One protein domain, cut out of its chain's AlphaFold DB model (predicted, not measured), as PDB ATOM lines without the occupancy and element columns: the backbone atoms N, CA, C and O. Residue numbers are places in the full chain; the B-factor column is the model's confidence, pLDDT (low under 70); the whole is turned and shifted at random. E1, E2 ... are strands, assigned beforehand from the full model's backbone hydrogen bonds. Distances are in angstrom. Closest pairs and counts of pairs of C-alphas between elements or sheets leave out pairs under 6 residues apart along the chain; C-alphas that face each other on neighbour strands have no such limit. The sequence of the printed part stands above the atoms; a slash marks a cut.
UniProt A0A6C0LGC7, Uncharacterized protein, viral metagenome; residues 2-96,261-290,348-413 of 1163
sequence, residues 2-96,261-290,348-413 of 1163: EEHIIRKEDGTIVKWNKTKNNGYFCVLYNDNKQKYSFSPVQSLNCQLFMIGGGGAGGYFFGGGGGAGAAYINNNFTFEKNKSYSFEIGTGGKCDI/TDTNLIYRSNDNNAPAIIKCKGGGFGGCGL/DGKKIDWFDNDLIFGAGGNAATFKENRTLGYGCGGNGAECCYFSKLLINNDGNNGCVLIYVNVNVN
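Overview. This is residues 2 to 96, 261 to 290 and 348 to 413 of the 1163 residues of an uncharacterized protein of viral metagenome (UniProt A0A6C0LGC7). With little regular structure, this domain is a sandwich, antiparallel sheets E1-E3-E6-E8-E9 and E2-E12-E4-E5 face to face; residues 52 to 69 and E7 run out past one end. The 191 printed residues hold twelve strands, E1 to E12 along the chain, and no named helix: all strand, 61 residues in named elements. It is compact, radius of gyration of the C-alphas 17.3 A, spanning 51 by 38 by 27 A.

Arrangement. Residues 6 to 8 (E1), 35 to 38 (E3), 84 to 87 (E6), 263 to 267 (E8) and 276 to 280 (E9) form one sheet; N 36 and O 86 are within hydrogen-bond range, 2.8 A. Residues 24 to 29 (E2), 403 to 408 (E12), 44 to 51 (E4) and 70 to 78 (E5) form the other, twisted; N 47 and O 407 are 2.8 A apart. Residues 350 to 352 (E10) and 359 to 362 (E11) form a hairpin. Residues 93 to 96 (E7) pair with no named strand.

Along the chain. E1 begins at C-alpha 6 (-13.228, -13.907, 52.155); E12 ends at C-alpha 408 (-10.962, -11.080, 38.920). E4 measures 20.9 A.

Size, cuts and confidence. Cuts after residues 96 and 290 leave C-alpha gaps of 20.4 A and 27.9 A. The link E11 to E12 is long, 40 residues. The model's pLDDT is under 70 for 87 printed residues, among them residues 348 to 401.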
ATOM      1  N   GLU A   2     -20.368 -12.224  44.580       85.94
ATOM      2  CA  GLU A   2     -20.769 -12.099  46.000       85.94
ATOM      3  C   GLU A   2     -20.779 -13.421  46.794       85.94
ATOM      4  O   GLU A   2     -20.516 -13.414  47.991       85.94
ATOM      5  N   GLU A   3     -20.987 -14.563  46.132       90.75
ATOM      6  CA  GLU A   3     -20.927 -15.899  46.754       90.75
ATOM      7  C   GLU A   3     -19.505 -16.329  47.174       90.75
ATOM      8  O   GLU A   3     -19.330 -17.275  47.939       90.75
ATOM      9  N   HIS A   4     -18.466 -15.642  46.689       92.25
ATOM     10  CA  HIS A   4     -17.074 -15.928  47.027       92.25
ATOM     11  C   HIS A   4     -16.668 -15.149  48.281       92.25
ATOM     12  O   HIS A   4     -16.224 -14.009  48.198       92.25
ATOM     13  N   ILE A   5     -16.811 -15.753  49.456       92.62
ATOM     14  CA  ILE A   5     -16.611 -15.057  50.735       92.62
ATOM     15  C   ILE A   5     -15.146 -15.152  51.186       92.62
ATOM     16  O   ILE A   5     -14.621 -16.251  51.361       92.62
ATOM     17  N   ILE A   6     -14.510 -14.003  51.436       93.38
ATOM     18  CA  ILE A   6     -13.228 -13.907  52.155       93.38
ATOM     19  C   ILE A   6     -13.530 -13.510  53.604       93.38
ATOM     20  O   ILE A   6     -14.281 -12.560  53.829       93.38
ATOM     21  N   ARG A   7     -12.969 -14.219  54.590       94.38
ATOM     22  CA  ARG A   7     -13.189 -13.955  56.025       94.38
ATOM     23  C   ARG A   7     -11.889 -13.614  56.735       94.38
ATOM     24  O   ARG A   7     -10.892 -14.289  56.507       94.38
ATOM     25  N   LYS A   8     -11.910 -12.625  57.622       92.56
ATOM     26  CA  LYS A   8     -10.867 -12.413  58.635       92.56
ATOM     27  C   LYS A   8     -10.899 -13.535  59.683       92.56
ATOM     28  O   LYS A   8     -11.894 -14.249  59.797       92.56
ATOM     29  N   GLU A   9      -9.826 -13.676  60.459       90.94
ATOM     30  CA  GLU A   9      -9.729 -14.631  61.577       90.94
ATOM     31  C   GLU A   9     -10.824 -14.418  62.638       90.94
ATOM     32  O   GLU A   9     -11.312 -15.386  63.215       90.94
ATOM     33  N   ASP A  10     -11.290 -13.178  62.817       89.88
ATOM     34  CA  ASP A  10     -12.421 -12.824  63.692       89.88
ATOM     35  C   ASP A  10     -13.811 -13.161  63.100       89.88
ATOM     36  O   ASP A  10     -14.839 -12.908  63.726       89.88
ATOM     37  N   GLY A  11     -13.862 -13.733  61.890       91.69
ATOM     38  CA  GLY A  11     -15.089 -14.101  61.181       91.69
ATOM     39  C   GLY A  11     -15.684 -13.002  60.289       91.69
ATOM     40  O   GLY A  11     -16.600 -13.298  59.510       91.69
ATOM     41  N   THR A  12     -15.157 -11.772  60.338       92.12
ATOM     42  CA  THR A  12     -15.642 -10.630  59.548       92.12
ATOM     43  C   THR A  12     -15.479 -10.883  58.051       92.12
ATOM     44  O   THR A  12     -14.411 -11.276  57.583       92.12
ATOM     45  N   ILE A  13     -16.537 -10.635  57.276       91.62
ATOM     46  CA  ILE A  13     -16.537 -10.821  55.819       91.62
ATOM     47  C   ILE A  13     -15.919  -9.600  55.128       91.62
ATOM     48  O   ILE A  13     -16.380  -8.474  55.317       91.62
ATOM     49  N   VAL A  14     -14.924  -9.829  54.270       91.50
ATOM     50  CA  VAL A  14     -14.346  -8.805  53.392       91.50
ATOM     51  C   VAL A  14     -15.165  -8.731  52.103       91.50
ATOM     52  O   VAL A  14     -15.348  -9.734  51.411       91.50
ATOM     53  N   LYS A  15     -15.685  -7.542  51.781       89.50
ATOM     54  CA  LYS A  15     -16.515  -7.315  50.589       89.50
ATOM     55  C   LYS A  15     -15.654  -7.154  49.332       89.50
ATOM     56  O   LYS A  15     -14.635  -6.468  49.358       89.50
ATOM     57  N   TRP A  16     -16.108  -7.731  48.221       90.62
ATOM     58  CA  TRP A  16     -15.558  -7.446  46.894       90.62
ATOM     59  C   TRP A  16     -16.008  -6.068  46.415       90.62
ATOM     60  O   TRP A  16     -17.186  -5.728  46.510       90.62
ATOM     61  N   ASN A  17     -15.088  -5.312  45.830       89.81
ATOM     62  CA  ASN A  17     -15.378  -4.052  45.164       89.81
ATOM     63  C   ASN A  17     -15.454  -4.271  43.652       89.81
ATOM     64  O   ASN A  17     -14.634  -4.983  43.073       89.81
ATOM     65  N   LYS A  18     -16.435  -3.648  43.000       87.06
ATOM     66  CA  LYS A  18     -16.603  -3.711  41.544       87.06
ATOM     67  C   LYS A  18     -15.817  -2.574  40.881       87.06
ATOM     68  O   LYS A  18     -15.931  -1.424  41.303       87.06
ATOM     69  N   THR A  19     -15.021  -2.872  39.857       82.69
ATOM     70  CA  THR A  19     -14.373  -1.851  39.017       82.69
ATOM     71  C   THR A  19     -15.347  -1.326  37.961       82.69
ATOM     72  O   THR A  19     -16.367  -1.956  37.667       82.69
ATOM     73  N   LYS A  20     -15.044  -0.170  37.351       78.00
ATOM     74  CA  LYS A  20     -15.869   0.391  36.265       78.00
ATOM     75  C   LYS A  20     -15.931  -0.530  35.036       78.00
ATOM     76  O   LYS A  20     -16.963  -0.583  34.379       78.00
ATOM     77  N   ASN A  21     -14.891  -1.334  34.797       78.38
ATOM     78  CA  ASN A  21     -14.828  -2.314  33.704       78.38
ATOM     79  C   ASN A  21     -15.522  -3.650  34.038       78.38
ATOM     80  O   ASN A  21     -15.204  -4.676  33.446       78.38
ATOM     81  N   ASN A  22     -16.441  -3.666  35.010       82.44
ATOM     82  CA  ASN A  22     -17.143  -4.859  35.502       82.44
ATOM     83  C   ASN A  22     -16.249  -5.970  36.097       82.44
ATOM     84  O   ASN A  22     -16.759  -7.050  36.402       82.44
ATOM     85  N   GLY A  23     -14.958  -5.713  36.325       87.69
ATOM     86  CA  GLY A  23     -14.093  -6.579  37.124       87.69
ATOM     87  C   GLY A  23     -14.431  -6.492  38.613       87.69
ATOM     88  O   GLY A  23     -15.099  -5.556  39.058       87.69
ATOM     89  N   TYR A  24     -13.964  -7.456  39.403       90.62
ATOM     90  CA  TYR A  24     -14.089  -7.422  40.864       90.62
ATOM     91  C   TYR A  24     -12.707  -7.483  41.495       90.62
ATOM     92  O   TYR A  24     -11.853  -8.235  41.034       90.62
ATOM     93  N   PHE A  25     -12.482  -6.721  42.559       92.12
ATOM     94  CA  PHE A  25     -11.240  -6.763  43.318       92.12
ATOM     95  C   PHE A  25     -11.483  -6.799  44.820       92.12
ATOM     96  O   PHE A  25     -12.510  -6.332  45.312       92.12
ATOM     97  N   CYS A  26     -10.523  -7.350  45.552       90.88
ATOM     98  CA  CYS A  26     -10.507  -7.356  47.005       90.88
ATOM     99  C   CYS A  26      -9.106  -6.977  47.495       90.88
ATOM    100  O   CYS A  26      -8.115  -7.525  47.008       90.88
ATOM    101  N   VAL A  27      -9.034  -6.025  48.430       88.88
ATOM    102  CA  VAL A  27      -7.791  -5.607  49.093       88.88
ATOM    103  C   VAL A  27      -7.792  -6.198  50.494       88.88
ATOM    104  O   VAL A  27      -8.673  -5.894  51.296       88.88
ATOM    105  N   LEU A  28      -6.795  -7.022  50.789       89.31
ATOM    106  CA  LEU A  28      -6.509  -7.529  52.123       89.31
ATOM    107  C   LEU A  28      -5.300  -6.755  52.642       89.31
ATOM    108  O   LEU A  28      -4.266  -6.703  51.976       89.31
ATOM    109  N   TYR A  29      -5.407  -6.138  53.810       85.69
ATOM    110  CA  TYR A  29      -4.300  -5.397  54.408       85.69
ATOM    111  C   TYR A  29      -4.169  -5.753  55.879       85.69
ATOM    112  O   TYR A  29      -5.136  -6.152  56.528       85.69
ATOM    113  N   ASN A  30      -2.946  -5.673  56.387       73.38
ATOM    114  CA  ASN A  30      -2.709  -5.921  57.796       73.38
ATOM    115  C   ASN A  30      -2.946  -4.644  58.597       73.38
ATOM    116  O   ASN A  30      -2.544  -3.576  58.145       73.38
ATOM    117  N   ASP A  31      -3.542  -4.764  59.774       67.06
ATOM    118  CA  ASP A  31      -3.469  -3.768  60.843       67.06
ATOM    119  C   ASP A  31      -2.765  -4.331  62.097       67.06
ATOM    120  O   ASP A  31      -2.322  -3.515  62.888       67.06
ATOM    121  N   ASN A  32      -2.604  -5.664  62.265       68.44
ATOM    122  CA  ASN A  32      -1.934  -6.344  63.399       68.44
ATOM    123  C   ASN A  32      -1.836  -7.894  63.236       68.44
ATOM    124  O   ASN A  32      -2.466  -8.649  63.972       68.44
ATOM    125  N   LYS A  33      -1.045  -8.415  62.287       66.25
ATOM    126  CA  LYS A  33      -0.946  -9.866  61.946       66.25
ATOM    127  C   LYS A  33      -2.288 -10.565  61.632       66.25
ATOM    128  O   LYS A  33      -2.479 -11.724  61.991       66.25
ATOM    129  N   GLN A  34      -3.209  -9.897  60.938       80.25
ATOM    130  CA  GLN A  34      -4.491 -10.499  60.553       80.25
ATOM    131  C   GLN A  34      -4.309 -11.656  59.555       80.25
ATOM    132  O   GLN A  34      -3.619 -11.525  58.537       80.25
ATOM    133  N   LYS A  35      -4.989 -12.778  59.828       90.88
ATOM    134  CA  LYS A  35      -5.163 -13.886  58.884       90.88
ATOM    135  C   LYS A  35      -6.503 -13.783  58.166       90.88
ATOM    136  O   LYS A  35      -7.515 -13.404  58.754       90.88
ATOM    137  N   TYR A  36      -6.510 -14.168  56.897       92.88
ATOM    138  CA  TYR A  36      -7.694 -14.214  56.048       92.88
ATOM    139  C   TYR A  36      -7.883 -15.624  55.505       92.88
ATOM    140  O   TYR A  36      -6.907 -16.257  55.121       92.88
ATOM    141  N   SER A  37      -9.121 -16.100  55.408       94.12
ATOM    142  CA  SER A  37      -9.483 -17.375  54.785       94.12
ATOM    143  C   SER A  37     -10.374 -17.158  53.562       94.12
ATOM    144  O   SER A  37     -11.221 -16.261  53.546       94.12
ATOM    145  N   PHE A  38     -10.174 -17.965  52.521       94.94
ATOM    146  CA  PHE A  38     -10.917 -17.891  51.268       94.94
ATOM    147  C   PHE A  38     -11.147 -19.286  50.684       94.94
ATOM    148  O   PHE A  38     -10.188 -20.023  50.474       94.94
ATOM    149  N   SER A  39     -12.402 -19.619  50.377       94.25
ATOM    150  CA  SER A  39     -12.781 -20.874  49.714       94.25
ATOM    151  C   SER A  39     -13.759 -20.559  48.584       94.25
ATOM    152  O   SER A  39     -14.932 -20.290  48.858       94.25
ATOM    153  N   PRO A  40     -13.319 -20.516  47.316       93.31
ATOM    154  CA  PRO A  40     -14.187 -20.083  46.234       93.31
ATOM    155  C   PRO A  40     -15.194 -21.186  45.863       93.31
ATOM    156  O   PRO A  40     -14.848 -22.361  45.755       93.31
ATOM    157  N   VAL A  41     -16.448 -20.803  45.607       93.31
ATOM    158  CA  VAL A  41     -17.536 -21.732  45.225       93.31
ATOM    159  C   VAL A  41     -17.419 -22.274  43.789       93.31
ATOM    160  O   VAL A  41     -18.072 -23.250  43.419       93.31
ATOM    161  N   GLN A  42     -16.552 -21.669  42.979       93.25
ATOM    162  CA  GLN A  42     -16.168 -22.083  41.627       93.25
ATOM    163  C   GLN A  42     -14.715 -21.682  41.367       93.25
ATOM    164  O   GLN A  42     -14.202 -20.802  42.055       93.25
ATOM    165  N   SER A  43     -14.056 -22.299  40.387       93.50
ATOM    166  CA  SER A  43     -12.677 -21.935  40.062       93.50
ATOM    167  C   SER A  43     -12.620 -20.506  39.518       93.50
ATOM    168  O   SER A  43     -13.364 -20.163  38.600       93.50
ATOM    169  N   LEU A  44     -11.749 -19.672  40.084       92.75
ATOM    170  CA  LEU A  44     -11.571 -18.278  39.685       92.75
ATOM    171  C   LEU A  44     -10.182 -18.082  39.093       92.75
ATOM    172  O   LEU A  44      -9.193 -18.328  39.778       92.75
ATOM    173  N   ASN A  45     -10.108 -17.608  37.850       91.50
ATOM    174  CA  ASN A  45      -8.852 -17.149  37.268       91.50
ATOM    175  C   ASN A  45      -8.658 -15.667  37.613       91.50
ATOM    176  O   ASN A  45      -9.466 -14.818  37.224       91.50
ATOM    177  N   CYS A  46      -7.618 -15.378  38.386       91.12
ATOM    178  CA  CYS A  46      -7.381 -14.086  39.007       91.12
ATOM    179  C   CYS A  46      -5.985 -13.564  38.675       91.12
ATOM    180  O   CYS A  46      -5.031 -14.318  38.489       91.12
ATOM    181  N   GLN A  47      -5.841 -12.249  38.729       89.75
ATOM    182  CA  GLN A  47      -4.552 -11.602  38.904       89.75
ATOM    183  C   GLN A  47      -4.311 -11.438  40.409       89.75
ATOM    184  O   GLN A  47      -5.136 -10.862  41.122       89.75
ATOM    185  N   LEU A  48      -3.208 -11.993  40.905       90.31
ATOM    186  CA  LEU A  48      -2.811 -11.953  42.309       90.31
ATOM    187  C   LEU A  48      -1.579 -11.063  42.465       90.31
ATOM    188  O   LEU A  48      -0.545 -11.315  41.845       90.31
ATOM    189  N   PHE A  49      -1.682 -10.055  43.324       88.12
ATOM    190  CA  PHE A  49      -0.580  -9.180  43.701       88.12
ATOM    191  C   PHE A  49      -0.400  -9.194  45.219       88.12
ATOM    192  O   PHE A  49      -1.360  -9.009  45.958       88.12
ATOM    193  N   MET A  50       0.815  -9.441  45.698       87.62
ATOM    194  CA  MET A  50       1.138  -9.511  47.126       87.62
ATOM    195  C   MET A  50       2.369  -8.655  47.418       87.62
ATOM    196  O   MET A  50       3.317  -8.675  46.637       87.62
ATOM    197  N   ILE A  51       2.380  -7.953  48.548       81.75
ATOM    198  CA  ILE A  51       3.524  -7.187  49.051       81.75
ATOM    199  C   ILE A  51       3.808  -7.615  50.498       81.75
ATOM    200  O   ILE A  51       2.902  -7.637  51.332       81.75
ATOM    201  N   GLY A  52       5.069  -7.944  50.792       82.38
ATOM    202  CA  GLY A  52       5.575  -8.185  52.145       82.38
ATOM    203  C   GLY A  52       5.524  -6.930  53.027       82.38
ATOM    204  O   GLY A  52       5.564  -5.816  52.515       82.38
ATOM    205  N   GLY A  53       5.479  -7.083  54.354       78.88
ATOM    206  CA  GLY A  53       5.555  -5.931  55.263       78.88
ATOM    207  C   GLY A  53       6.855  -5.145  55.054       78.88
ATOM    208  O   GLY A  53       7.935  -5.742  55.024       78.88
ATOM    209  N   GLY A  54       6.761  -3.827  54.864       76.25
ATOM    210  CA  GLY A  54       7.920  -2.936  54.750       76.25
ATOM    211  C   GLY A  54       8.468  -2.553  56.127       76.25
ATOM    212  O   GLY A  54       7.724  -2.505  57.096       76.25
ATOM    213  N   GLY A  55       9.768  -2.296  56.258       69.75
ATOM    214  CA  GLY A  55      10.307  -1.706  57.488       69.75
ATOM    215  C   GLY A  55       9.718  -0.309  57.725       69.75
ATOM    216  O   GLY A  55       9.581   0.455  56.776       69.75
ATOM    217  N   ALA A  56       9.400   0.051  58.967       62.78
ATOM    218  CA  ALA A  56       9.120   1.434  59.339       62.78
ATOM    219  C   ALA A  56      10.412   2.251  59.262       62.78
ATOM    220  O   ALA A  56      11.473   1.796  59.706       62.78
ATOM    221  N   GLY A  57      10.317   3.478  58.750       57.56
ATOM    222  CA  GLY A  57      11.315   4.494  59.066       57.56
ATOM    223  C   GLY A  57      11.226   4.875  60.544       57.56
ATOM    224  O   GLY A  57      10.167   4.749  61.157       57.56
ATOM    225  N   GLY A  58      12.334   5.294  61.154       54.03
ATOM    226  CA  GLY A  58      12.311   5.772  62.539       54.03
ATOM    227  C   GLY A  58      11.430   7.019  62.679       54.03
ATOM    228  O   GLY A  58      11.521   7.938  61.865       54.03
ATOM    229  N   TYR A  59      10.606   7.078  63.731       51.41
ATOM    230  CA  TYR A  59       9.615   8.147  63.957       51.41
ATOM    231  C   TYR A  59      10.228   9.562  64.070       51.41
ATOM    232  O   TYR A  59       9.554  10.545  63.771       51.41
ATOM    233  N   PHE A  60      11.504   9.672  64.464       51.97
ATOM    234  CA  PHE A  60      12.174  10.953  64.753       51.97
ATOM    235  C   PHE A  60      13.342  11.302  63.825       51.97
ATOM    236  O   PHE A  60      13.646  12.477  63.635       51.97
ATOM    237  N   PHE A  61      13.970  10.306  63.206       50.06
ATOM    238  CA  PHE A  61      15.104  10.498  62.308       50.06
ATOM    239  C   PHE A  61      14.813   9.730  61.029       50.06
ATOM    240  O   PHE A  61      14.460   8.555  61.094       50.06
ATOM    241  N   GLY A  62      14.912  10.402  59.881       46.81
ATOM    242  CA  GLY A  62      14.457   9.924  58.572       46.81
ATOM    243  C   GLY A  62      15.210   8.717  57.996       46.81
ATOM    244  O   GLY A  62      15.656   8.774  56.856       46.81
ATOM    245  N   GLY A  63      15.328   7.615  58.736       51.12
ATOM    246  CA  GLY A  63      15.781   6.330  58.215       51.12
ATOM    247  C   GLY A  63      14.759   5.776  57.226       51.12
ATOM    248  O   GLY A  63      13.567   5.728  57.525       51.12
ATOM    249  N   GLY A  64      15.207   5.400  56.029       53.84
ATOM    250  CA  GLY A  64      14.375   4.718  55.044       53.84
ATOM    251  C   GLY A  64      14.095   3.285  55.490       53.84
ATOM    252  O   GLY A  64      15.015   2.482  55.652       53.84
ATOM    253  N   GLY A  65      12.825   2.960  55.692       57.84
ATOM    254  CA  GLY A  65      12.390   1.587  55.885       57.84
ATOM    255  C   GLY A  65      12.524   0.781  54.591       57.84
ATOM    256  O   GLY A  65      12.119   1.242  53.525       57.84
ATOM    257  N   GLY A  66      13.135  -0.407  54.650       65.19
ATOM    258  CA  GLY A  66      13.291  -1.264  53.472       65.19
ATOM    259  C   GLY A  66      11.942  -1.789  52.980       65.19
ATOM    260  O   GLY A  66      11.132  -2.263  53.775       65.19
ATOM    261  N   ALA A  67      11.696  -1.740  51.671       69.56
ATOM    262  CA  ALA A  67      10.480  -2.292  51.080       69.56
ATOM    263  C   ALA A  67      10.406  -3.816  51.267       69.56
ATOM    264  O   ALA A  67      11.408  -4.515  51.091       69.56
ATOM    265  N   GLY A  68       9.217  -4.344  51.571       72.88
ATOM    266  CA  GLY A  68       8.964  -5.783  51.485       72.88
ATOM    267  C   GLY A  68       9.035  -6.285  50.038       72.88
ATOM    268  O   GLY A  68       8.849  -5.521  49.089       72.88
ATOM    269  N   ALA A  69       9.309  -7.579  49.852       79.75
ATOM    270  CA  ALA A  69       9.282  -8.197  48.524       79.75
ATOM    271  C   ALA A  69       7.854  -8.190  47.952       79.75
ATOM    272  O   ALA A  69       6.889  -8.347  48.699       79.75
ATOM    273  N   ALA A  70       7.716  -8.061  46.630       83.50
ATOM    274  CA  ALA A  70       6.424  -8.126  45.948       83.50
ATOM    275  C   ALA A  70       6.335  -9.348  45.023       83.50
ATOM    276  O   ALA A  70       7.309  -9.711  44.365       83.50
ATOM    277  N   TYR A  71       5.151  -9.951  44.937       86.25
ATOM    278  CA  TYR A  71       4.822 -11.068  44.054       86.25
ATOM    279  C   TYR A  71       3.648 -10.691  43.152       86.25
ATOM    280  O   TYR A  71       2.640 -10.170  43.627       86.25
ATOM    281  N   ILE A  72       3.769 -10.963  41.849       87.12
ATOM    282  CA  ILE A  72       2.701 -10.739  40.866       87.12
ATOM    283  C   ILE A  72       2.498 -12.018  40.059       87.12
ATOM    284  O   ILE A  72       3.439 -12.507  39.434       87.12
ATOM    285  N   ASN A  73       1.270 -12.524  40.020       87.94
ATOM    286  CA  ASN A  73       0.862 -13.597  39.124       87.94
ATOM    287  C   ASN A  73      -0.381 -13.172  38.349       87.94
ATOM    288  O   ASN A  73      -1.437 -12.950  38.932       87.94
ATOM    289  N   ASN A  74      -0.252 -13.066  37.027       87.50
ATOM    290  CA  ASN A  74      -1.331 -12.567  36.182       87.50
ATOM    291  C   ASN A  74      -2.440 -13.601  35.910       87.50
ATOM    292  O   ASN A  74      -3.494 -13.210  35.424       87.50
ATOM    293  N   ASN A  75      -2.206 -14.888  36.197       89.19
ATOM    294  CA  ASN A  75      -3.115 -15.998  35.880       89.19
ATOM    295  C   ASN A  75      -3.179 -17.007  37.046       89.19
ATOM    296  O   ASN A  75      -3.023 -18.217  36.858       89.19
ATOM    297  N   PHE A  76      -3.336 -16.522  38.279       91.69
ATOM    298  CA  PHE A  76      -3.473 -17.388  39.446       91.69
ATOM    299  C   PHE A  76      -4.894 -17.955  39.516       91.69
ATOM    300  O   PHE A  76      -5.862 -17.206  39.643       91.69
ATOM    301  N   THR A  77      -5.030 -19.281  39.471       93.25
ATOM    302  CA  THR A  77      -6.339 -19.937  39.580       93.25
ATOM    303  C   THR A  77      -6.610 -20.365  41.020       93.25
ATOM    304  O   THR A  77      -5.927 -21.237  41.554       93.25
ATOM    305  N   PHE A  78      -7.633 -19.779  41.646       93.38
ATOM    306  CA  PHE A  78      -8.190 -20.299  42.893       93.38
ATOM    307  C   PHE A  78      -9.175 -21.421  42.559       93.38
ATOM    308  O   PHE A  78     -10.221 -21.162  41.971       93.38
ATOM    309  N   GLU A  79      -8.844 -22.666  42.890       93.12
ATOM    310  CA  GLU A  79      -9.657 -23.846  42.584       93.12
ATOM    311  C   GLU A  79     -10.928 -23.890  43.436       93.12
ATOM    312  O   GLU A  79     -10.906 -23.595  44.634       93.12
ATOM    313  N   LYS A  80     -12.035 -24.320  42.820       94.06
ATOM    314  CA  LYS A  80     -13.308 -24.564  43.505       94.06
ATOM    315  C   LYS A  80     -13.116 -25.421  44.764       94.06
ATOM    316  O   LYS A  80     -12.477 -26.467  44.712       94.06
ATOM    317  N   ASN A  81     -13.749 -25.013  45.865       90.81
ATOM    318  CA  ASN A  81     -13.781 -25.715  47.156       90.81
ATOM    319  C   ASN A  81     -12.417 -25.901  47.845       90.81
ATOM    320  O   ASN A  81     -12.341 -26.597  48.857       90.81
ATOM    321  N   LYS A  82     -11.349 -25.275  47.346       92.62
ATOM    322  CA  LYS A  82     -10.029 -25.312  47.977       92.62
ATOM    323  C   LYS A  82      -9.897 -24.171  48.980       92.62
ATOM    324  O   LYS A  82     -10.275 -23.043  48.681       92.62
ATOM    325  N   SER A  83      -9.373 -24.466  50.169       91.81
ATOM    326  CA  SER A  83      -9.194 -23.463  51.225       91.81
ATOM    327  C   SER A  83      -7.829 -22.789  51.107       91.81
ATOM    328  O   SER A  83      -6.784 -23.445  51.148       91.81
ATOM    329  N   TYR A  84      -7.851 -21.464  51.037       94.19
ATOM    330  CA  TYR A  84      -6.690 -20.582  51.013       94.19
ATOM    331  C   TYR A  84      -6.651 -19.764  52.304       94.19
ATOM    332  O   TYR A  84      -7.692 -19.325  52.791       94.19
ATOM    333  N   SER A  85      -5.459 -19.560  52.856       93.56
ATOM    334  CA  SER A  85      -5.210 -18.707  54.014       93.56
ATOM    335  C   SER A  85      -4.139 -17.678  53.667       93.56
ATOM    336  O   SER A  85      -3.041 -18.048  53.259       93.56
ATOM    337  N   PHE A  86      -4.427 -16.396  53.859       91.56
ATOM    338  CA  PHE A  86      -3.458 -15.311  53.723       91.56
ATOM    339  C   PHE A  86      -3.042 -14.856  55.119       91.56
ATOM    340  O   PHE A  86      -3.892 -14.512  55.931       91.56
ATOM    341  N   GLU A  87      -1.749 -14.847  55.402       90.75
ATOM    342  CA  GLU A  87      -1.161 -14.253  56.599       90.75
ATOM    343  C   GLU A  87      -0.343 -13.049  56.146       90.75
ATOM    344  O   GLU A  87       0.642 -13.200  55.423       90.75
ATOM    345  N   ILE A  88      -0.781 -11.846  56.505       85.75
ATOM    346  CA  ILE A  88      -0.123 -10.628  56.038       85.75
ATOM    347  C   ILE A  88       0.969 -10.225  57.029       85.75
ATOM    348  O   ILE A  88       0.741 -10.166  58.237       85.75
ATOM    349  N   GLY A  89       2.162  -9.941  56.509       81.75
ATOM    350  CA  GLY A  89       3.322  -9.533  57.292       81.75
ATOM    351  C   GLY A  89       3.149  -8.139  57.897       81.75
ATOM    352  O   GLY A  89       2.528  -7.252  57.308       81.75
ATOM    353  N   THR A  90       3.685  -7.952  59.095       81.12
ATOM    354  CA  THR A  90       3.860  -6.649  59.751       81.12
ATOM    355  C   THR A  90       5.188  -6.032  59.364       81.12
ATOM    356  O   THR A  90       6.170  -6.734  59.117       81.12
ATOM    357  N   GLY A  91       5.249  -4.712  59.396       76.44
ATOM    358  CA  GLY A  91       6.495  -3.992  59.199       76.44
ATOM    359  C   GLY A  91       7.412  -4.064  60.401       76.44
ATOM    360  O   GLY A  91       6.974  -4.346  61.517       76.44
ATOM    361  N   GLY A  92       8.696  -3.822  60.161       72.25
ATOM    362  CA  GLY A  92       9.665  -3.651  61.241       72.25
ATOM    363  C   GLY A  92       9.424  -2.324  61.953       72.25
ATOM    364  O   GLY A  92       8.998  -1.377  61.308       72.25
ATOM    365  N   LYS A  93       9.693  -2.226  63.254       74.50
ATOM    366  CA  LYS A  93       9.533  -0.988  64.035       74.50
ATOM    367  C   LYS A  93      10.862  -0.612  64.688       74.50
ATOM    368  O   LYS A  93      11.551  -1.482  65.215       74.50
ATOM    369  N   CYS A  94      11.191   0.677  64.664       66.38
ATOM    370  CA  CYS A  94      12.275   1.269  65.443       66.38
ATOM    371  C   CYS A  94      11.680   2.284  66.415       66.38
ATOM    372  O   CYS A  94      11.075   3.257  65.964       66.38
ATOM    373  N   ASP A  95      11.820   2.046  67.717       67.94
ATOM    374  CA  ASP A  95      11.345   2.970  68.753       67.94
ATOM    375  C   ASP A  95      12.521   3.468  69.603       67.94
ATOM    376  O   ASP A  95      13.495   2.737  69.802       67.94
ATOM    377  N   ILE A  96      12.449   4.715  70.076       67.94
ATOM    378  CA  ILE A  96      13.438   5.269  71.012       67.94
ATOM    379  C   ILE A  96      13.012   4.865  72.418       67.94
ATOM    380  O   ILE A  96      11.922   5.226  72.871       67.94
ATOM    381  N   THR A 261       7.965  -8.911  59.355       81.75
ATOM    382  CA  THR A 261       7.527 -10.303  59.152       81.75
ATOM    383  C   THR A 261       7.064 -10.554  57.713       81.75
ATOM    384  O   THR A 261       6.662  -9.637  56.993       81.75
ATOM    385  N   ASP A 262       7.157 -11.810  57.272       82.62
ATOM    386  CA  ASP A 262       6.799 -12.236  55.914       82.62
ATOM    387  C   ASP A 262       5.280 -12.198  55.676       82.62
ATOM    388  O   ASP A 262       4.488 -12.407  56.591       82.62
ATOM    389  N   THR A 263       4.868 -11.976  54.424       80.56
ATOM    390  CA  THR A 263       3.484 -12.186  53.966       80.56
ATOM    391  C   THR A 263       3.379 -13.547  53.284       80.56
ATOM    392  O   THR A 263       4.049 -13.791  52.280       80.56
ATOM    393  N   ASN A 264       2.533 -14.432  53.808       85.94
ATOM    394  CA  ASN A 264       2.380 -15.811  53.356       85.94
ATOM    395  C   ASN A 264       0.986 -16.042  52.755       85.94
ATOM    396  O   ASN A 264      -0.028 -15.704  53.360       85.94
ATOM    397  N   LEU A 265       0.919 -16.697  51.598       88.50
ATOM    398  CA  LEU A 265      -0.290 -17.345  51.089       88.50
ATOM    399  C   LEU A 265      -0.114 -18.855  51.243       88.50
ATOM    400  O   LEU A 265       0.727 -19.458  50.583       88.50
ATOM    401  N   ILE A 266      -0.909 -19.454  52.122       89.00
ATOM    402  CA  ILE A 266      -0.901 -20.876  52.455       89.00
ATOM    403  C   ILE A 266      -2.145 -21.514  51.837       89.00
ATOM    404  O   ILE A 266      -3.257 -21.046  52.069       89.00
ATOM    405  N   TYR A 267      -1.995 -22.600  51.084       86.25
ATOM    406  CA  TYR A 267      -3.138 -23.362  50.582       86.25
ATOM    407  C   TYR A 267      -2.901 -24.863  50.699       86.25
ATOM    408  O   TYR A 267      -1.782 -25.353  50.543       86.25
ATOM    409  N   ARG A 268      -3.966 -25.609  51.000       78.38
ATOM    410  CA  ARG A 268      -3.920 -27.074  51.056       78.38
ATOM    411  C   ARG A 268      -4.423 -27.642  49.739       78.38
ATOM    412  O   ARG A 268      -5.495 -27.278  49.270       78.38
ATOM    413  N   SER A 269      -3.619 -28.503  49.132       68.19
ATOM    414  CA  SER A 269      -4.095 -29.437  48.115       68.19
ATOM    415  C   SER A 269      -5.094 -30.406  48.770       68.19
ATOM    416  O   SER A 269      -4.943 -30.720  49.948       68.19
ATOM    417  N   ASN A 270      -6.120 -30.846  48.035       68.69
ATOM    418  CA  ASN A 270      -7.076 -31.849  48.532       68.69
ATOM    419  C   ASN A 270      -6.418 -33.223  48.739       68.69
ATOM    420  O   ASN A 270      -6.927 -34.047  49.493       68.69
ATOM    421  N   ASP A 271      -5.264 -33.448  48.119       69.62
ATOM    422  CA  ASP A 271      -4.397 -34.578  48.417       69.62
ATOM    423  C   ASP A 271      -3.622 -34.228  49.691       69.62
ATOM    424  O   ASP A 271      -3.030 -33.149  49.716       69.62
ATOM    425  N   ASN A 272      -3.625 -35.109  50.705       68.50
ATOM    426  CA  ASN A 272      -3.051 -35.002  52.072       68.50
ATOM    427  C   ASN A 272      -1.570 -34.541  52.202       68.50
ATOM    428  O   ASN A 272      -0.936 -34.723  53.241       68.50
ATOM    429  N   ASN A 273      -0.996 -33.953  51.163       73.75
ATOM    430  CA  ASN A 273       0.320 -33.350  51.106       73.75
ATOM    431  C   ASN A 273       0.399 -32.083  51.971       73.75
ATOM    432  O   ASN A 273      -0.589 -31.383  52.213       73.75
ATOM    433  N   ALA A 274       1.617 -31.783  52.428       79.81
ATOM    434  CA  ALA A 274       1.913 -30.572  53.182       79.81
ATOM    435  C   ALA A 274       1.385 -29.315  52.452       79.81
ATOM    436  O   ALA A 274       1.429 -29.258  51.220       79.81
ATOM    437  N   PRO A 275       0.881 -28.305  53.187       84.88
ATOM    438  CA  PRO A 275       0.366 -27.085  52.578       84.88
ATOM    439  C   PRO A 275       1.443 -26.412  51.722       84.88
ATOM    440  O   PRO A 275       2.574 -26.219  52.169       84.88
ATOM    441  N   ALA A 276       1.076 -26.019  50.506       86.75
ATOM    442  CA  ALA A 276       1.932 -25.208  49.656       86.75
ATOM    443  C   ALA A 276       1.889 -23.753  50.142       86.75
ATOM    444  O   ALA A 276       0.827 -23.242  50.515       86.75
ATOM    445  N   ILE A 277       3.048 -23.086  50.160       89.06
ATOM    446  CA  ILE A 277       3.185 -21.721  50.678       89.06
ATOM    447  C   ILE A 277       3.876 -20.837  49.639       89.06
ATOM    448  O   ILE A 277       5.006 -21.113  49.243       89.06
ATOM    449  N   ILE A 278       3.228 -19.738  49.253       88.62
ATOM    450  CA  ILE A 278       3.850 -18.630  48.517       88.62
ATOM    451  C   ILE A 278       4.250 -17.570  49.547       88.62
ATOM    452  O   ILE A 278       3.386 -17.027  50.235       88.62
ATOM    453  N   LYS A 279       5.554 -17.292  49.683       88.38
ATOM    454  CA  LYS A 279       6.095 -16.347  50.677       88.38
ATOM    455  C   LYS A 279       6.660 -15.089  50.021       88.38
ATOM    456  O   LYS A 279       7.575 -15.181  49.204       88.38
ATOM    457  N   CYS A 280       6.175 -13.922  50.440       83.19
ATOM    458  CA  CYS A 280       6.779 -12.617  50.169       83.19
ATOM    459  C   CYS A 280       7.548 -12.159  51.413       83.19
ATOM    460  O   CYS A 280       6.937 -11.874  52.444       83.19
ATOM    461  N   LYS A 281       8.884 -12.098  51.327       82.00
ATOM    462  CA  LYS A 281       9.727 -11.751  52.478       82.00
ATOM    463  C   LYS A 281       9.495 -10.318  52.965       82.00
ATOM    464  O   LYS A 281       9.404  -9.398  52.149       82.00
ATOM    465  N   GLY A 282       9.441 -10.141  54.283       79.44
ATOM    466  CA  GLY A 282       9.415  -8.825  54.923       79.44
ATOM    467  C   GLY A 282      10.702  -8.034  54.658       79.44
ATOM    468  O   GLY A 282      11.780  -8.608  54.469       79.44
ATOM    469  N   GLY A 283      10.595  -6.706  54.622       71.00
ATOM    470  CA  GLY A 283      11.690  -5.783  54.326       71.00
ATOM    471  C   GLY A 283      12.679  -5.611  55.482       71.00
ATOM    472  O   GLY A 283      12.755  -4.533  56.051       71.00
ATOM    473  N   GLY A 284      13.444  -6.653  55.827       65.94
ATOM    474  CA  GLY A 284      14.588  -6.594  56.753       65.94
ATOM    475  C   GLY A 284      14.342  -5.961  58.138       65.94
ATOM    476  O   GLY A 284      13.213  -5.739  58.577       65.94
ATOM    477  N   PHE A 285      15.433  -5.691  58.861       59.19
ATOM    478  CA  PHE A 285      15.407  -4.836  60.051       59.19
ATOM    479  C   PHE A 285      15.343  -3.383  59.564       59.19
ATOM    480  O   PHE A 285      16.205  -2.974  58.785       59.19
ATOM    481  N   GLY A 286      14.326  -2.615  59.965       56.06
ATOM    482  CA  GLY A 286      14.251  -1.187  59.641       56.06
ATOM    483  C   GLY A 286      15.552  -0.493  60.055       56.06
ATOM    484  O   GLY A 286      16.002  -0.647  61.189       56.06
ATOM    485  N   GLY A 287      16.210   0.200  59.124       54.22
ATOM    486  CA  GLY A 287      17.468   0.880  59.412       54.22
ATOM    487  C   GLY A 287      17.210   2.126  60.250       54.22
ATOM    488  O   GLY A 287      16.798   3.150  59.709       54.22
ATOM    489  N   CYS A 288      17.471   2.072  61.555       53.62
ATOM    490  CA  CYS A 288      17.591   3.288  62.355       53.62
ATOM    491  C   CYS A 288      18.960   3.884  62.024       53.62
ATOM    492  O   CYS A 288      19.997   3.321  62.376       53.62
ATOM    493  N   GLY A 289      18.980   4.964  61.246       52.59
ATOM    494  CA  GLY A 289      20.229   5.628  60.893       52.59
ATOM    495  C   GLY A 289      20.905   6.169  62.150       52.59
ATOM    496  O   GLY A 289      20.444   7.158  62.711       52.59
ATOM    497  N   LEU A 290      21.997   5.538  62.589       47.81
ATOM    498  CA  LEU A 290      22.883   6.098  63.607       47.81
ATOM    499  C   LEU A 290      23.609   7.304  63.000       47.81
ATOM    500  O   LEU A 290      24.486   7.147  62.149       47.81
ATOM    501  N   ASP A 348      11.042   4.642  39.563       45.72
ATOM    502  CA  ASP A 348       9.654   4.730  39.110       45.72
ATOM    503  C   ASP A 348       8.888   3.460  39.526       45.72
ATOM    504  O   ASP A 348       9.288   2.330  39.226       45.72
ATOM    505  N   GLY A 349       7.796   3.629  40.275       51.22
ATOM    506  CA  GLY A 349       6.949   2.516  40.710       51.22
ATOM    507  C   GLY A 349       6.350   1.743  39.528       51.22
ATOM    508  O   GLY A 349       6.209   2.262  38.421       51.22
ATOM    509  N   LYS A 350       5.955   0.483  39.750       55.91
ATOM    510  CA  LYS A 350       5.283  -0.305  38.707       55.91
ATOM    511  C   LYS A 350       3.824   0.140  38.591       55.91
ATOM    512  O   LYS A 350       3.062   0.007  39.549       55.91
ATOM    513  N   LYS A 351       3.444   0.628  37.410       62.91
ATOM    514  CA  LYS A 351       2.058   0.950  37.055       62.91
ATOM    515  C   LYS A 351       1.259  -0.337  36.834       62.91
ATOM    516  O   LYS A 351       1.717  -1.241  36.130       62.91
ATOM    517  N   ILE A 352       0.089  -0.429  37.464       63.44
ATOM    518  CA  ILE A 352      -0.852  -1.538  37.284       63.44
ATOM    519  C   ILE A 352      -2.114  -1.007  36.595       63.44
ATOM    520  O   ILE A 352      -2.912  -0.304  37.210       63.44
ATOM    521  N   ASP A 353      -2.318  -1.386  35.332       62.84
ATOM    522  CA  ASP A 353      -3.400  -0.878  34.465       62.84
ATOM    523  C   ASP A 353      -4.800  -1.460  34.783       62.84
ATOM    524  O   ASP A 353      -5.707  -1.421  33.955       62.84
ATOM    525  N   TRP A 354      -5.012  -2.048  35.969       64.44
ATOM    526  CA  TRP A 354      -6.302  -2.654  36.355       64.44
ATOM    527  C   TRP A 354      -7.381  -1.617  36.688       64.44
ATOM    528  O   TRP A 354      -8.568  -1.948  36.765       64.44
ATOM    529  N   PHE A 355      -6.971  -0.370  36.904       58.38
ATOM    530  CA  PHE A 355      -7.805   0.722  37.384       58.38
ATOM    531  C   PHE A 355      -7.756   1.904  36.405       58.38
ATOM    532  O   PHE A 355      -6.737   2.136  35.767       58.38
ATOM    533  N   ASP A 356      -8.851   2.667  36.298       48.66
ATOM    534  CA  ASP A 356      -8.934   3.827  35.386       48.66
ATOM    535  C   ASP A 356      -8.033   5.005  35.788       48.66
ATOM    536  O   ASP A 356      -7.789   5.886  34.970       48.66
ATOM    537  N   ASN A 357      -7.550   5.014  37.034       51.88
ATOM    538  CA  ASN A 357      -6.535   5.941  37.517       51.88
ATOM    539  C   ASN A 357      -5.255   5.146  37.776       51.88
ATOM    540  O   ASN A 357      -5.326   4.051  38.340       51.88
ATOM    541  N   ASP A 358      -4.109   5.719  37.415       51.66
ATOM    542  CA  ASP A 358      -2.786   5.123  37.590       51.66
ATOM    543  C   ASP A 358      -2.557   4.694  39.046       51.66
ATOM    544  O   ASP A 358      -2.247   5.512  39.912       51.66
ATOM    545  N   LEU A 359      -2.707   3.396  39.333       51.28
ATOM    546  CA  LEU A 359      -2.303   2.840  40.617       51.28
ATOM    547  C   LEU A 359      -0.813   2.501  40.525       51.28
ATOM    548  O   LEU A 359      -0.417   1.498  39.925       51.28
ATOM    549  N   ILE A 360       0.012   3.384  41.084       52.16
ATOM    550  CA  ILE A 360       1.467   3.234  41.149       52.16
ATOM    551  C   ILE A 360       1.825   2.694  42.533       52.16
ATOM    552  O   ILE A 360       1.643   3.385  43.533       52.16
ATOM    553  N   PHE A 361       2.368   1.478  42.594       54.56
ATOM    554  CA  PHE A 361       2.968   0.953  43.821       54.56
ATOM    555  C   PHE A 361       4.450   1.338  43.857       54.56
ATOM    556  O   PHE A 361       5.264   0.788  43.108       54.56
ATOM    557  N   GLY A 362       4.794   2.306  44.707       46.81
ATOM    558  CA  GLY A 362       6.179   2.648  45.037       46.81
ATOM    559  C   GLY A 362       6.612   2.037  46.372       46.81
ATOM    560  O   GLY A 362       5.790   1.719  47.226       46.81
ATOM    561  N   ALA A 363       7.914   1.905  46.596       46.66
ATOM    562  CA  ALA A 363       8.451   1.902  47.951       46.66
ATOM    563  C   ALA A 363       8.827   3.348  48.266       46.66
ATOM    564  O   ALA A 363       9.627   3.937  47.539       46.66
ATOM    565  N   GLY A 364       8.201   3.950  49.273       41.50
ATOM    566  CA  GLY A 364       8.499   5.331  49.628       41.50
ATOM    567  C   GLY A 364       9.897   5.398  50.239       41.50
ATOM    568  O   GLY A 364      10.188   4.732  51.229       41.50
ATOM    569  N   GLY A 365      10.794   6.158  49.620       38.69
ATOM    570  CA  GLY A 365      11.955   6.706  50.311       38.69
ATOM    571  C   GLY A 365      11.555   8.054  50.905       38.69
ATOM    572  O   GLY A 365      10.843   8.816  50.250       38.69
ATOM    573  N   ASN A 366      12.000   8.359  52.125       40.50
ATOM    574  CA  ASN A 366      11.787   9.655  52.774       40.50
ATOM    575  C   ASN A 366      12.397  10.798  51.933       40.50
ATOM    576  O   ASN A 366      13.550  11.174  52.121       40.50
ATOM    577  N   ALA A 367      11.624  11.400  51.028       36.59
ATOM    578  CA  ALA A 367      11.956  12.680  50.400       36.59
ATOM    579  C   ALA A 367      11.452  13.828  51.293       36.59
ATOM    580  O   ALA A 367      10.589  14.607  50.900       36.59
ATOM    581  N   ALA A 368      11.956  13.913  52.526       30.84
ATOM    582  CA  ALA A 368      11.432  14.812  53.557       30.84
ATOM    583  C   ALA A 368      11.755  16.313  53.360       30.84
ATOM    584  O   ALA A 368      11.548  17.098  54.280       30.84
ATOM    585  N   THR A 369      12.226  16.761  52.190       30.89
ATOM    586  CA  THR A 369      12.570  18.185  51.981       30.89
ATOM    587  C   THR A 369      12.159  18.805  50.644       30.89
ATOM    588  O   THR A 369      12.315  20.014  50.491       30.89
ATOM    589  N   PHE A 370      11.557  18.072  49.701       32.06
ATOM    590  CA  PHE A 370      11.159  18.663  48.414       32.06
ATOM    591  C   PHE A 370       9.644  18.850  48.305       32.06
ATOM    592  O   PHE A 370       8.891  17.925  48.015       32.06
ATOM    593  N   LYS A 371       9.220  20.098  48.518       32.72
ATOM    594  CA  LYS A 371       7.842  20.614  48.468       32.72
ATOM    595  C   LYS A 371       7.270  20.735  47.040       32.72
ATOM    596  O   LYS A 371       6.484  21.634  46.763       32.72
ATOM    597  N   GLU A 372       7.661  19.864  46.113       33.00
ATOM    598  CA  GLU A 372       7.129  19.887  44.747       33.00
ATOM    599  C   GLU A 372       5.984  18.882  44.591       33.00
ATOM    600  O   GLU A 372       6.167  17.681  44.792       33.00
ATOM    601  N   ASN A 373       4.807  19.382  44.198       31.31
ATOM    602  CA  ASN A 373       3.639  18.592  43.806       31.31
ATOM    603  C   ASN A 373       3.993  17.648  42.644       31.31
ATOM    604  O   ASN A 373       3.878  18.017  41.474       31.31
ATOM    605  N   ARG A 374       4.420  16.421  42.958       33.34
ATOM    606  CA  ARG A 374       4.438  15.312  41.999       33.34
ATOM    607  C   ARG A 374       3.049  14.687  41.950       33.34
ATOM    608  O   ARG A 374       2.400  14.514  42.978       33.34
ATOM    609  N   THR A 375       2.610  14.323  40.755       29.38
ATOM    610  CA  THR A 375       1.402  13.539  40.501       29.38
ATOM    611  C   THR A 375       1.565  12.134  41.107       29.38
ATOM    612  O   THR A 375       2.097  11.229  40.482       29.38
ATOM    613  N   LEU A 376       1.192  12.013  42.386       35.28
ATOM    614  CA  LEU A 376       0.714  10.833  43.124       35.28
ATOM    615  C   LEU A 376       1.315   9.460  42.744       35.28
ATOM    616  O   LEU A 376       0.601   8.547  42.343       35.28
ATOM    617  N   GLY A 377       2.619   9.283  42.960       35.06
ATOM    618  CA  GLY A 377       3.207   7.968  43.225       35.06
ATOM    619  C   GLY A 377       3.350   7.788  44.734       35.06
ATOM    620  O   GLY A 377       4.258   8.367  45.326       35.06
ATOM    621  N   TYR A 378       2.448   7.036  45.366       40.94
ATOM    622  CA  TYR A 378       2.468   6.808  46.814       40.94
ATOM    623  C   TYR A 378       3.137   5.478  47.128       40.94
ATOM    624  O   TYR A 378       2.719   4.429  46.636       40.94
ATOM    625  N   GLY A 379       4.210   5.535  47.916       42.34
ATOM    626  CA  GLY A 379       4.978   4.359  48.274       42.34
ATOM    627  C   GLY A 379       4.799   3.922  49.722       42.34
ATOM    628  O   GLY A 379       4.692   4.758  50.610       42.34
ATOM    629  N   CYS A 380       4.812   2.607  49.957       40.94
ATOM    630  CA  CYS A 380       4.598   1.984  51.270       40.94
ATOM    631  C   CYS A 380       5.841   2.035  52.184       40.94
ATOM    632  O   CYS A 380       6.279   1.009  52.697       40.94
ATOM    633  N   GLY A 381       6.468   3.201  52.333       41.47
ATOM    634  CA  GLY A 381       7.654   3.355  53.176       41.47
ATOM    635  C   GLY A 381       7.863   4.806  53.592       41.47
ATOM    636  O   GLY A 381       8.085   5.673  52.756       41.47
ATOM    637  N   GLY A 382       7.781   5.081  54.889       41.59
ATOM    638  CA  GLY A 382       8.058   6.403  55.453       41.59
ATOM    639  C   GLY A 382       6.935   6.924  56.346       41.59
ATOM    640  O   GLY A 382       5.755   6.765  56.044       41.59
ATOM    641  N   ASN A 383       7.348   7.517  57.468       40.34
ATOM    642  CA  ASN A 383       6.540   7.976  58.600       40.34
ATOM    643  C   ASN A 383       5.150   8.506  58.207       40.34
ATOM    644  O   ASN A 383       5.020   9.625  57.718       40.34
ATOM    645  N   GLY A 384       4.116   7.701  58.473       39.50
ATOM    646  CA  GLY A 384       2.716   8.130  58.453       39.50
ATOM    647  C   GLY A 384       2.103   8.416  57.080       39.50
ATOM    648  O   GLY A 384       1.044   9.036  57.032       39.50
ATOM    649  N   ALA A 385       2.722   8.003  55.968       39.38
ATOM    650  CA  ALA A 385       2.076   8.114  54.660       39.38
ATOM    651  C   ALA A 385       1.072   6.965  54.449       39.38
ATOM    652  O   ALA A 385       1.423   5.792  54.570       39.38
ATOM    653  N   GLU A 386      -0.173   7.317  54.115       40.00
ATOM    654  CA  GLU A 386      -1.261   6.384  53.810       40.00
ATOM    655  C   GLU A 386      -0.847   5.404  52.697       40.00
ATOM    656  O   GLU A 386      -0.633   5.783  51.541       40.00
ATOM    657  N   CYS A 387      -0.730   4.119  53.033       38.88
ATOM    658  CA  CYS A 387      -0.477   3.078  52.044       38.88
ATOM    659  C   CYS A 387      -1.759   2.798  51.247       38.88
ATOM    660  O   CYS A 387      -2.717   2.252  51.787       38.88
ATOM    661  N   CYS A 388      -1.707   3.047  49.935       42.97
ATOM    662  CA  CYS A 388      -2.744   2.768  48.928       42.97
ATOM    663  C   CYS A 388      -3.880   3.809  48.861       42.97
ATOM    664  O   CYS A 388      -4.926   3.657  49.487       42.97
ATOM    665  N   TYR A 389      -3.726   4.813  47.992       37.12
ATOM    666  CA  TYR A 389      -4.823   5.708  47.621       37.12
ATOM    667  C   TYR A 389      -5.603   5.124  46.435       37.12
ATOM    668  O   TYR A 389      -5.195   5.243  45.279       37.12
ATOM    669  N   PHE A 390      -6.750   4.497  46.700       41.62
ATOM    670  CA  PHE A 390      -7.792   4.348  45.683       41.62
ATOM    671  C   PHE A 390      -8.822   5.443  45.935       41.62
ATOM    672  O   PHE A 390      -9.288   5.561  47.060       41.62
ATOM    673  N   SER A 391      -9.178   6.230  44.913       38.16
ATOM    674  CA  SER A 391      -9.853   7.550  44.987       38.16
ATOM    675  C   SER A 391     -11.159   7.706  45.809       38.16
ATOM    676  O   SER A 391     -11.767   8.772  45.759       38.16
ATOM    677  N   LYS A 392     -11.602   6.702  46.582       40.19
ATOM    678  CA  LYS A 392     -12.677   6.779  47.593       40.19
ATOM    679  C   LYS A 392     -12.479   5.896  48.849       40.19
ATOM    680  O   LYS A 392     -13.371   5.864  49.688       40.19
ATOM    681  N   LEU A 393     -11.363   5.176  48.995       42.53
ATOM    682  CA  LEU A 393     -11.069   4.308  50.146       42.53
ATOM    683  C   LEU A 393      -9.754   4.764  50.789       42.53
ATOM    684  O   LEU A 393      -8.677   4.408  50.323       42.53
ATOM    685  N   LEU A 394      -9.864   5.568  51.848       42.38
ATOM    686  CA  LEU A 394      -8.749   5.918  52.729       42.38
ATOM    687  C   LEU A 394      -8.411   4.686  53.576       42.38
ATOM    688  O   LEU A 394      -9.119   4.380  54.535       42.38
ATOM    689  N   ILE A 395      -7.362   3.953  53.204       48.25
ATOM    690  CA  ILE A 395      -6.789   2.926  54.076       48.25
ATOM    691  C   ILE A 395      -5.699   3.621  54.892       48.25
ATOM    692  O   ILE A 395      -4.558   3.743  54.454       48.25
ATOM    693  N   ASN A 396      -6.068   4.108  56.077       44.53
ATOM    694  CA  ASN A 396      -5.103   4.625  57.041       44.53
ATOM    695  C   ASN A 396      -4.339   3.437  57.636       44.53
ATOM    696  O   ASN A 396      -4.774   2.819  58.606       44.53
ATOM    697  N   ASN A 397      -3.267   3.038  56.963       50.38
ATOM    698  CA  ASN A 397      -2.333   2.044  57.459       50.38
ATOM    699  C   ASN A 397      -1.073   2.797  57.871       50.38
ATOM    700  O   ASN A 397      -0.601   3.613  57.082       50.38
ATOM    701  N   ASP A 398      -0.524   2.517  59.054       54.25
ATOM    702  CA  ASP A 398       0.623   3.223  59.655       54.25
ATOM    703  C   ASP A 398       1.959   3.002  58.899       54.25
ATOM    704  O   ASP A 398       3.017   2.851  59.506       54.25
ATOM    705  N   GLY A 399       1.943   2.904  57.568       54.38
ATOM    706  CA  GLY A 399       3.109   2.744  56.697       54.38
ATOM    707  C   GLY A 399       3.769   1.362  56.731       54.38
ATOM    708  O   GLY A 399       4.587   1.060  55.869       54.38
ATOM    709  N   ASN A 400       3.413   0.506  57.692       58.94
ATOM    710  CA  ASN A 400       4.246  -0.646  58.054       58.94
ATOM    711  C   ASN A 400       3.739  -1.982  57.502       58.94
ATOM    712  O   ASN A 400       4.459  -2.968  57.465       58.94
ATOM    713  N   ASN A 401       2.496  -2.072  57.067       68.12
ATOM    714  CA  ASN A 401       1.856  -3.364  56.862       68.12
ATOM    715  C   ASN A 401       1.918  -3.856  55.411       68.12
ATOM    716  O   ASN A 401       1.823  -3.071  54.469       68.12
ATOM    717  N   GLY A 402       2.059  -5.175  55.234       74.00
ATOM    718  CA  GLY A 402       1.912  -5.810  53.926       74.00
ATOM    719  C   GLY A 402       0.484  -5.667  53.388       74.00
ATOM    720  O   GLY A 402      -0.456  -5.335  54.121       74.00
ATOM    721  N   CYS A 403       0.301  -5.953  52.101       82.88
ATOM    722  CA  CYS A 403      -1.021  -5.994  51.482       82.88
ATOM    723  C   CYS A 403      -1.106  -7.076  50.398       82.88
ATOM    724  O   CYS A 403      -0.109  -7.465  49.789       82.88
ATOM    725  N   VAL A 404      -2.315  -7.580  50.165       85.31
ATOM    726  CA  VAL A 404      -2.641  -8.526  49.094       85.31
ATOM    727  C   VAL A 404      -3.821  -7.971  48.307       85.31
ATOM    728  O   VAL A 404      -4.865  -7.661  48.872       85.31
ATOM    729  N   LEU A 405      -3.665  -7.860  46.993       89.19
ATOM    730  CA  LEU A 405      -4.698  -7.443  46.057       89.19
ATOM    731  C   LEU A 405      -5.058  -8.622  45.147       89.19
ATOM    732  O   LEU A 405      -4.204  -9.180  44.456       89.19
ATOM    733  N   ILE A 406      -6.338  -8.987  45.141       89.25
ATOM    734  CA  ILE A 406      -6.896 -10.028  44.273       89.25
ATOM    735  C   ILE A 406      -7.813  -9.350  43.262       89.25
ATOM    736  O   ILE A 406      -8.766  -8.687  43.669       89.25
ATOM    737  N   TYR A 407      -7.556  -9.526  41.966       90.19
ATOM    738  CA  TYR A 407      -8.379  -8.994  40.878       90.19
ATOM    739  C   TYR A 407      -8.938 -10.125  40.008       90.19
ATOM    740  O   TYR A 407      -8.202 -11.002  39.564       90.19
ATOM    741  N   VAL A 408     -10.244 -10.103  39.748       87.88
ATOM    742  CA  VAL A 408     -10.962 -11.080  38.920       87.88
ATOM    743  C   VAL A 408     -11.524 -10.369  37.699       87.88
ATOM    744  O   VAL A 408     -12.427  -9.533  37.814       87.88
ATOM    745  N   ASN A 409     -11.009 -10.719  36.520       81.69
ATOM    746  CA  ASN A 409     -11.556 -10.238  35.258       81.69
ATOM    747  C   ASN A 409     -12.716 -11.144  34.826       81.69
ATOM    748  O   ASN A 409     -12.504 -12.278  34.395       81.69
ATOM    749  N   VAL A 410     -13.951 -10.657  34.948       74.56
ATOM    750  CA  VAL A 410     -15.143 -11.421  34.566       74.56
ATOM    751  C   VAL A 410     -15.438 -11.168  33.093       74.56
ATOM    752  O   VAL A 410     -16.297 -10.368  32.733       74.56
ATOM    753  N   ASN A 411     -14.711 -11.847  32.210       60.00
ATOM    754  CA  ASN A 411     -14.968 -11.769  30.773       60.00
ATOM    755  C   ASN A 411     -16.136 -12.709  30.400       60.00
ATOM    756  O   ASN A 411     -15.954 -13.756  29.784       60.00
ATOM    757  N   VAL A 412     -17.349 -12.375  30.857       54.25
ATOM    758  CA  VAL A 412     -18.551 -13.230  30.735       54.25
ATOM    759  C   VAL A 412     -19.070 -13.300  29.287       54.25
ATOM    760  O   VAL A 412     -19.696 -14.284  28.898       54.25
ATOM    761  N   ASN A 413     -18.758 -12.308  28.447       52.78
ATOM    762  CA  ASN A 413     -19.358 -12.186  27.113       52.78
ATOM    763  C   ASN A 413     -18.816 -13.174  26.068       52.78
ATOM    764  O   ASN A 413     -19.528 -13.491  25.119       52.78
TER     765      ASN A 413